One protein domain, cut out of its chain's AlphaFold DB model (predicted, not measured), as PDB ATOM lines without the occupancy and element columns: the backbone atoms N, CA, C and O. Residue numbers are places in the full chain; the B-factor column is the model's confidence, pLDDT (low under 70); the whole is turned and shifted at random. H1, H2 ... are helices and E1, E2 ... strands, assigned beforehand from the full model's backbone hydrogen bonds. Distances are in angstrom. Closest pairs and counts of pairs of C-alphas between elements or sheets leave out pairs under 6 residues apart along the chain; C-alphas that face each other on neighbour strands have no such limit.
ATOM      1  N   TRP A  58     295.829 359.288 275.661       70.00
ATOM      2  CA  TRP A  58     295.565 358.360 276.773       70.00
ATOM      3  C   TRP A  58     295.519 359.059 278.126       70.00
ATOM      4  O   TRP A  58     294.809 358.629 279.032       70.00
ATOM      5  N   ASN A  59     296.293 360.133 278.260       70.25
ATOM      6  CA  ASN A  59     296.308 360.985 279.433       70.25
ATOM      7  C   ASN A  59     296.175 362.446 278.983       70.25
ATOM      8  O   ASN A  59     297.184 363.103 278.735       70.25
ATOM      9  N   PRO A  60     294.945 362.976 278.875       67.44
ATOM     10  CA  PRO A  60     294.726 364.368 278.490       67.44
ATOM     11  C   PRO A  60     295.030 365.346 279.635       67.44
ATOM     12  O   PRO A  60     294.752 366.539 279.516       67.44
ATOM     13  N   ARG A  61     295.539 364.870 280.781       71.12
ATOM     14  CA  ARG A  61     295.867 365.757 281.894       71.12
ATOM     15  C   ARG A  61     297.079 366.608 281.520       71.12
ATOM     16  O   ARG A  61     298.065 366.059 281.037       71.12
ATOM     17  N   PRO A  62     297.047 367.916 281.813       67.31
ATOM     18  CA  PRO A  62     298.229 368.754 281.701       67.31
ATOM     19  C   PRO A  62     299.329 368.208 282.624       67.31
ATOM     20  O   PRO A  62     299.184 368.243 283.849       67.31
ATOM     21  N   VAL A  63     300.414 367.690 282.052       66.75
ATOM     22  CA  VAL A  63     301.568 367.180 282.802       66.75
ATOM     23  C   VAL A  63     302.704 368.206 282.800       66.75
ATOM     24  O   VAL A  63     303.074 368.750 281.770       66.75
ATOM     25  N   GLY A  64     303.251 368.515 283.979       67.88
ATOM     26  CA  GLY A  64     304.436 369.368 284.117       67.88
ATOM     27  C   GLY A  64     304.239 370.669 284.907       67.88
ATOM     28  O   GLY A  64     303.191 371.324 284.907       67.88
ATOM     29  N   TRP A  65     305.310 371.082 285.591       63.94
ATOM     30  CA  TRP A  65     305.327 372.291 286.428       63.94
ATOM     31  C   TRP A  65     305.259 373.595 285.632       63.94
ATOM     32  O   TRP A  65     304.810 374.607 286.166       63.94
ATOM     33  N   GLN A  66     305.672 373.581 284.364       77.75
ATOM     34  CA  GLN A  66     305.795 374.794 283.551       77.75
ATOM     35  C   GLN A  66     304.485 375.224 282.878       77.75
ATOM     36  O   GLN A  66     304.450 376.281 282.251       77.75
ATOM     37  N   ILE A  67     303.415 374.431 282.980       85.31
ATOM     38  CA  ILE A  67     302.120 374.715 282.347       85.31
ATOM     39  C   ILE A  67     301.426 375.923 283.015       85.31
ATOM     40  O   ILE A  67     301.410 375.979 284.246       85.31
ATOM     41  N   PRO A  68     300.834 376.869 282.247       87.88
ATOM     42  CA  PRO A  68     300.109 378.011 282.804       87.88
ATOM     43  C   PRO A  68     298.902 377.575 283.640       87.88
ATOM     44  O   PRO A  68     298.176 376.659 283.257       87.88
ATOM     45  N   ASP A  69     298.628 378.279 284.737       89.00
ATOM     46  CA  ASP A  69     297.493 377.957 285.616       89.00
ATOM     47  C   ASP A  69     296.144 378.047 284.893       89.00
ATOM     48  O   ASP A  69     295.263 377.219 285.119       89.00
ATOM     49  N   ALA A  70     296.011 378.987 283.951       88.00
ATOM     50  CA  ALA A  70     294.833 379.094 283.093       88.00
ATOM     51  C   ALA A  70     294.591 377.810 282.277       88.00
ATOM     52  O   ALA A  70     293.460 377.336 282.197       88.00
ATOM     53  N   TYR A  71     295.655 377.196 281.750       89.44
ATOM     54  CA  TYR A  71     295.558 375.940 281.005       89.44
ATOM     55  C   TYR A  71     295.315 374.737 281.927       89.44
ATOM     56  O   TYR A  71     294.611 373.803 281.558       89.44
ATOM     57  N   ARG A  72     295.840 374.753 283.162       87.19
ATOM     58  CA  ARG A  72     295.520 373.717 284.165       87.19
ATOM     59  C   ARG A  72     294.030 373.673 284.498       87.19
ATOM     60  O   ARG A  72     293.512 372.593 284.760       87.19
ATOM     61  N   ALA A  73     293.366 374.829 284.492       86.06
ATOM     62  CA  ALA A  73     291.937 374.930 284.759       86.06
ATOM     63  C   ALA A  73     291.073 374.465 283.574       86.06
ATOM     64  O   ALA A  73     290.045 373.829 283.797       86.06
ATOM     65  N   SER A  74     291.474 374.765 282.332       82.56
ATOM     66  CA  SER A  74     290.707 374.400 281.131       82.56
ATOM     67  C   SER A  74     290.999 372.991 280.611       82.56
ATOM     68  O   SER A  74     290.124 372.366 280.021       82.56
ATOM     69  N   GLY A  75     292.220 372.491 280.819       85.31
ATOM     70  CA  GLY A  75     292.707 371.266 280.195       85.31
ATOM     71  C   GLY A  75     292.887 371.395 278.678       85.31
ATOM     72  O   GLY A  75     292.871 372.498 278.122       85.31
ATOM     73  N   VAL A  76     293.056 370.238 278.028       85.94
ATOM     74  CA  VAL A  76     293.209 370.128 276.569       85.94
ATOM     75  C   VAL A  76     291.981 370.691 275.853       85.94
ATOM     76  O   VAL A  76     290.842 370.386 276.197       85.94
ATOM     77  N   SER A  77     292.234 371.497 274.832       84.81
ATOM     78  CA  SER A  77     291.272 372.260 274.049       84.81
ATOM     79  C   SER A  77     291.571 372.163 272.548       84.81
ATOM     80  O   SER A  77     292.687 371.884 272.108       84.81
ATOM     81  N   ILE A  78     290.555 372.417 271.720       85.56
ATOM     82  CA  ILE A  78     290.734 372.484 270.263       85.56
ATOM     83  C   ILE A  78     291.719 373.613 269.927       85.56
ATOM     84  O   ILE A  78     291.615 374.725 270.448       85.56
ATOM     85  N   GLY A  79     292.664 373.316 269.033       88.94
ATOM     86  CA  GLY A  79     293.735 374.234 268.653       88.94
ATOM     87  C   GLY A  79     294.999 374.097 269.501       88.94
ATOM     88  O   GLY A  79     295.948 374.836 269.271       88.94
ATOM     89  N   ASP A  80     295.062 373.169 270.454       89.56
ATOM     90  CA  ASP A  80     296.301 372.939 271.191       89.56
ATOM     91  C   ASP A  80     297.382 372.318 270.308       89.56
ATOM     92  O   ASP A  80     297.169 371.336 269.596       89.56
ATOM     93  N   ILE A  81     298.575 372.894 270.401       89.62
ATOM     94  CA  ILE A  81     299.810 372.367 269.849       89.62
ATOM     95  C   ILE A  81     300.620 371.813 271.014       89.62
ATOM     96  O   ILE A  81     300.847 372.494 272.017       89.62
ATOM     97  N   GLY A  82     301.072 370.574 270.878       86.06
ATOM     98  CA  GLY A  82     301.856 369.901 271.902       86.06
ATOM     99  C   GLY A  82     302.668 368.744 271.347       86.06
ATOM    100  O   GLY A  82     302.548 368.382 270.174       86.06
ATOM    101  N   ILE A  83     303.515 368.184 272.200       82.06
ATOM    102  CA  ILE A  83     304.377 367.045 271.889       82.06
ATOM    103  C   ILE A  83     303.775 365.811 272.556       82.06
ATOM    104  O   ILE A  83     303.465 365.839 273.742       82.06
ATOM    105  N   MET A  84     303.609 364.729 271.795       76.81
ATOM    106  CA  MET A  84     303.272 363.426 272.369       76.81
ATOM    107  C   MET A  84     304.554 362.648 272.646       76.81
ATOM    108  O   MET A  84     305.362 362.464 271.732       76.81
ATOM    109  N   ASN A  85     304.740 362.195 273.884       71.44
ATOM    110  CA  ASN A  85     305.875 361.345 274.243       71.44
ATOM    111  C   ASN A  85     305.569 359.850 274.022       71.44
ATOM    112  O   ASN A  85     304.450 359.464 273.684       71.44
ATOM    113  N   GLU A  86     306.575 358.992 274.207       68.25
ATOM    114  CA  GLU A  86     306.456 357.535 274.012       68.25
ATOM    115  C   GLU A  86     305.485 356.849 274.989       68.25
ATOM    116  O   GLU A  86     304.981 355.765 274.701       68.25
ATOM    117  N   PHE A  87     305.156 357.504 276.105       68.25
ATOM    118  CA  PHE A  87     304.158 357.049 277.074       68.25
ATOM    119  C   PHE A  87     302.736 357.540 276.736       68.25
ATOM    120  O   PHE A  87     301.766 357.168 277.404       68.25
ATOM    121  N   GLY A  88     302.600 358.343 275.673       68.25
ATOM    122  CA  GLY A  88     301.354 358.937 275.195       68.25
ATOM    123  C   GLY A  88     300.812 360.052 276.089       68.25
ATOM    124  O   GLY A  88     299.602 360.284 276.130       68.25
ATOM    125  N   GLU A  89     301.705 360.725 276.810       73.31
ATOM    126  CA  GLU A  89     301.409 361.981 277.491       73.31
ATOM    127  C   GLU A  89     301.498 363.148 276.504       73.31
ATOM    128  O   GLU A  89     302.237 363.088 275.518       73.31
ATOM    129  N   PHE A  90     300.729 364.204 276.772       80.88
ATOM    130  CA  PHE A  90     300.655 365.392 275.931       80.88
ATOM    131  C   PHE A  90     301.289 366.597 276.630       80.88
ATOM    132  O   PHE A  90     300.713 367.171 277.558       80.88
ATOM    133  N   ASP A  91     302.456 367.004 276.138       81.69
ATOM    134  CA  ASP A  91     303.178 368.181 276.606       81.69
ATOM    135  C   ASP A  91     302.720 369.422 275.838       81.69
ATOM    136  O   ASP A  91     303.035 369.613 274.660       81.69
ATOM    137  N   TYR A  92     301.967 370.284 276.517       87.31
ATOM    138  CA  TYR A  92     301.387 371.486 275.925       87.31
ATOM    139  C   TYR A  92     302.433 372.567 275.605       87.31
ATOM    140  O   TYR A  92     303.209 372.987 276.474       87.31
ATOM    141  N   LEU A  93     302.379 373.091 274.375       90.06
ATOM    142  CA  LEU A  93     303.175 374.230 273.922       90.06
ATOM    143  C   LEU A  93     302.350 375.521 273.957       90.06
ATOM    144  O   LEU A  93     302.600 376.356 274.826       90.06
ATOM    145  N   PHE A  94     301.386 375.670 273.047       92.62
ATOM    146  CA  PHE A  94     300.497 376.833 272.911       92.62
ATOM    147  C   PHE A  94     299.229 376.445 272.128       92.62
ATOM    148  O   PHE A  94     299.190 375.401 271.484       92.62
ATOM    149  N   ASN A  95     298.194 377.281 272.148       93.12
ATOM    150  CA  ASN A  95     296.968 377.117 271.371       93.12
ATOM    151  C   ASN A  95     296.971 378.047 270.147       93.12
ATOM    152  O   ASN A  95     297.074 379.266 270.280       93.12
ATOM    153  N   ILE A  96     296.830 377.491 268.945       94.19
ATOM    154  CA  ILE A  96     296.850 378.249 267.685       94.19
ATOM    155  C   ILE A  96     295.653 379.204 267.528       94.19
ATOM    156  O   ILE A  96     295.767 380.221 266.849       94.19
ATOM    157  N   GLY A  97     294.517 378.920 268.164       92.00
ATOM    158  CA  GLY A  97     293.311 379.746 268.093       92.00
ATOM    159  C   GLY A  97     293.291 380.932 269.060       92.00
ATOM    160  O   GLY A  97     292.324 381.693 269.059       92.00
ATOM    161  N   LEU A  98     294.316 381.088 269.903       92.19
ATOM    162  CA  LEU A  98     294.397 382.134 270.922       92.19
ATOM    163  C   LEU A  98     295.526 383.123 270.618       92.19
ATOM    164  O   LEU A  98     296.560 382.725 270.084       92.19
ATOM    165  N   PRO A  99     295.374 384.414 270.953       93.88
ATOM    166  CA  PRO A  99     296.414 385.405 270.703       93.88
ATOM    167  C   PRO A  99     297.656 385.169 271.578       93.88
ATOM    168  O   PRO A  99     297.607 384.501 272.608       93.88
ATOM    169  N   ALA A 100     298.796 385.746 271.184       93.56
ATOM    170  CA  ALA A 100     300.081 385.588 271.883       93.56
ATOM    171  C   ALA A 100     300.069 386.073 273.347       93.56
ATOM    172  O   ALA A 100     300.858 385.615 274.173       93.56
ATOM    173  N   ASN A 101     299.199 387.037 273.653       93.75
ATOM    174  CA  ASN A 101     299.034 387.627 274.978       93.75
ATOM    175  C   ASN A 101     297.991 386.900 275.841       93.75
ATOM    176  O   ASN A 101     297.770 387.317 276.978       93.75
ATOM    177  N   ASP A 102     297.356 385.843 275.326       93.75
ATOM    178  CA  ASP A 102     296.438 385.024 276.108       93.75
ATOM    179  C   ASP A 102     297.188 384.340 277.267       93.75
ATOM    180  O   ASP A 102     298.304 383.854 277.056       93.75
ATOM    181  N   PRO A 103     296.608 384.258 278.480       93.00
ATOM    182  CA  PRO A 103     297.222 383.573 279.615       93.00
ATOM    183  C   PRO A 103     297.737 382.155 279.329       93.00
ATOM    184  O   PRO A 103     298.714 381.745 279.959       93.00
ATOM    185  N   VAL A 104     297.130 381.403 278.401       91.50
ATOM    186  CA  VAL A 104     297.608 380.052 278.046       91.50
ATOM    187  C   VAL A 104     298.781 380.070 277.055       91.50
ATOM    188  O   VAL A 104     299.632 379.184 277.096       91.50
ATOM    189  N   ASN A 105     298.889 381.107 276.220       93.88
ATOM    190  CA  ASN A 105     299.935 381.261 275.197       93.88
ATOM    191  C   ASN A 105     301.115 382.127 275.637       93.88
ATOM    192  O   ASN A 105     302.149 382.173 274.958       93.88
ATOM    193  N   LEU A 106     300.960 382.836 276.753       91.12
ATOM    194  CA  LEU A 106     301.889 383.858 277.190       91.12
ATOM    195  C   LEU A 106     303.315 383.295 277.293       91.12
ATOM    196  O   LEU A 106     303.579 382.358 278.045       91.12
ATOM    197  N   ARG A 107     304.245 383.907 276.542       89.00
ATOM    198  CA  ARG A 107     305.675 383.528 276.450       89.00
ATOM    199  C   ARG A 107     305.950 382.129 275.874       89.00
ATOM    200  O   ARG A 107     307.037 381.599 276.089       89.00
ATOM    201  N   ARG A 108     304.994 381.531 275.162       90.44
ATOM    202  CA  ARG A 108     305.110 380.169 274.605       90.44
ATOM    203  C   ARG A 108     305.055 380.104 273.082       90.44
ATOM    204  O   ARG A 108     305.499 379.118 272.500       90.44
ATOM    205  N   VAL A 109     304.527 381.142 272.444       93.88
ATOM    206  CA  VAL A 109     304.416 381.228 270.985       93.88
ATOM    207  C   VAL A 109     305.705 381.766 270.336       93.88
ATOM    208  O   VAL A 109     306.442 382.518 270.981       93.88
ATOM    209  N   PRO A 110     305.981 381.427 269.061       92.38
ATOM    210  CA  PRO A 110     307.027 382.071 268.260       92.38
ATOM    211  C   PRO A 110     306.867 383.599 268.167       92.38
ATOM    212  O   PRO A 110     305.765 384.128 268.303       92.38
ATOM    213  N   SER A 111     307.960 384.322 267.902       88.94
ATOM    214  CA  SER A 111     307.968 385.797 267.865       88.94
ATOM    215  C   SER A 111     307.080 386.407 266.776       88.94
ATOM    216  O   SER A 111     306.613 387.531 266.924       88.94
ATOM    217  N   ASP A 112     306.861 385.679 265.688       91.31
ATOM    218  CA  ASP A 112     306.065 386.046 264.517       91.31
ATOM    219  C   ASP A 112     304.721 385.298 264.470       91.31
ATOM    220  O   ASP A 112     304.088 385.196 263.421       91.31
ATOM    221  N   PHE A 113     304.276 384.758 265.608       93.69
ATOM    222  CA  PHE A 113     303.034 384.004 265.698       93.69
ATOM    223  C   PHE A 113     301.802 384.853 265.344       93.69
ATOM    224  O   PHE A 113     301.550 385.900 265.945       93.69
ATOM    225  N   ILE A 114     300.993 384.338 264.414       93.38
ATOM    226  CA  ILE A 114     299.690 384.887 264.026       93.38
ATOM    227  C   ILE A 114     298.613 383.865 264.430       93.38
ATOM    228  O   ILE A 114     298.661 382.731 263.947       93.38
ATOM    229  N   PRO A 115     297.656 384.222 265.308       91.75
ATOM    230  CA  PRO A 115     296.607 383.301 265.737       91.75
ATOM    231  C   PRO A 115     295.603 383.007 264.612       91.75
ATOM    232  O   PRO A 115     295.342 383.863 263.768       91.75
ATOM    233  N   LEU A 116     294.985 381.822 264.651       90.56
ATOM    234  CA  LEU A 116     293.902 381.397 263.753       90.56
ATOM    235  C   LEU A 116     292.579 381.242 264.531       90.56
ATOM    236  O   LEU A 116     292.161 380.116 264.821       90.56
ATOM    237  N   PRO A 117     291.907 382.351 264.902       82.81
ATOM    238  CA  PRO A 117     290.694 382.314 265.727       82.81
ATOM    239  C   PRO A 117     289.543 381.534 265.073       82.81
ATOM    240  O   PRO A 117     288.766 380.886 265.774       82.81
ATOM    241  N   GLU A 118     289.507 381.484 263.736       77.50
ATOM    242  CA  GLU A 118     288.518 380.733 262.949       77.50
ATOM    243  C   GLU A 118     288.428 379.249 263.343       77.50
ATOM    244  O   GLU A 118     287.368 378.640 263.231       77.50
ATOM    245  N   ILE A 119     289.510 378.652 263.861       70.69
ATOM    246  CA  ILE A 119     289.511 377.260 264.343       70.69
ATOM    247  C   ILE A 119     288.519 377.069 265.503       70.69
ATOM    248  O   ILE A 119     287.902 376.009 265.618       70.69
ATOM    249  N   ARG A 120     288.350 378.082 266.361       65.56
ATOM    250  CA  ARG A 120     287.417 378.041 267.497       65.56
ATOM    251  C   ARG A 120     286.001 378.410 267.072       65.56
ATOM    252  O   ARG A 120     285.049 377.769 267.513       65.56
ATOM    253  N   ASP A 121     285.873 379.395 266.190       60.50
ATOM    254  CA  ASP A 121     284.573 379.903 265.747       60.50
ATOM    255  C   ASP A 121     283.851 378.900 264.837       60.50
ATOM    256  O   ASP A 121     282.645 378.696 264.968       60.50
ATOM    257  N   ASN A 122     284.590 378.172 263.994       53.91
ATOM    258  CA  ASN A 122     284.019 377.125 263.148       53.91
ATOM    259  C   ASN A 122     283.420 375.978 263.975       53.91
ATOM    260  O   ASN A 122     282.372 375.467 263.595       53.91
ATOM    261  N   TRP A 123     284.005 375.631 265.130       52.06
ATOM    262  CA  TRP A 123     283.411 374.663 266.065       52.06
ATOM    263  C   TRP A 123     282.113 375.178 266.694       52.06
ATOM    264  O   TRP A 123     281.183 374.404 266.877       52.06
ATOM    265  N   ALA A 124     282.011 376.468 267.024       49.38
ATOM    266  CA  ALA A 124     280.766 377.025 267.556       49.38
ATOM    267  C   ALA A 124     279.639 377.035 266.501       49.38
ATOM    268  O   ALA A 124     278.467 376.909 266.851       49.38
ATOM    269  N   VAL A 125     279.992 377.135 265.213       46.34
ATOM    270  CA  VAL A 125     279.046 377.102 264.086       46.34
ATOM    271  C   VAL A 125     278.636 375.664 263.719       46.34
ATOM    272  O   VAL A 125     277.445 375.405 263.531       46.34
TER     273      VAL A 125
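AT A GLANCE: This is residues 58 to 125 of the 172 residues of an uncharacterized protein of Gymnopus luxurians FD-317 M1 (UniProt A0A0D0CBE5). With little regular structure, the domain is a two-stranded hairpin, E1 and E2, amid loops, with short helix H1 to one side and short helix H2 at the end away from the hairpin's turn. A long loop, residues 96 to 117, leads from E2 to H2. The 68 printed residues run H1, E1, E2, H2, an antiparallel sheet in a mixed class with only 25 residues in named elements. The whole is compact, radius of gyration of the C-alphas 12.1 A, spanning 31 by 28 by 22 A.

IN THESE COORDINATES: E2, residues 90 to 95, is 13.1 A long; E1, residues 80 to 84, 11.9 A. H1, residues 69 to 74, is 8.9 A long and begins at C-alpha 69 (297.493, 377.957, 285.616). H2, residues 118 to 125, is 10.2 A long and ends at C-alpha 125 (279.046, 377.102, 264.086).

HOW THE PARTS SIT: E1 and E2 form an antiparallel hairpin at 155 degrees; C-alphas 82 and 92 face each other at 4.3 A. N 83 and O 91, 2.9 A, are within hydrogen-bond range. H1 is apart from E2 and H2, and E1 from H2. Every O i to N i+4 pair is within range in H1, and 3 of 4 in H2.

THE WHOLE: The C-alphas of Glu 86 and Val 125, the two farthest apart, are 35.1 A apart. The printed part has no cut; the link E2 to H2 is long. Mean pLDDT of the printed part is 81.5, with residue 60 and residues 62 to 65, 86 to 88 and 120 to 125 under 70.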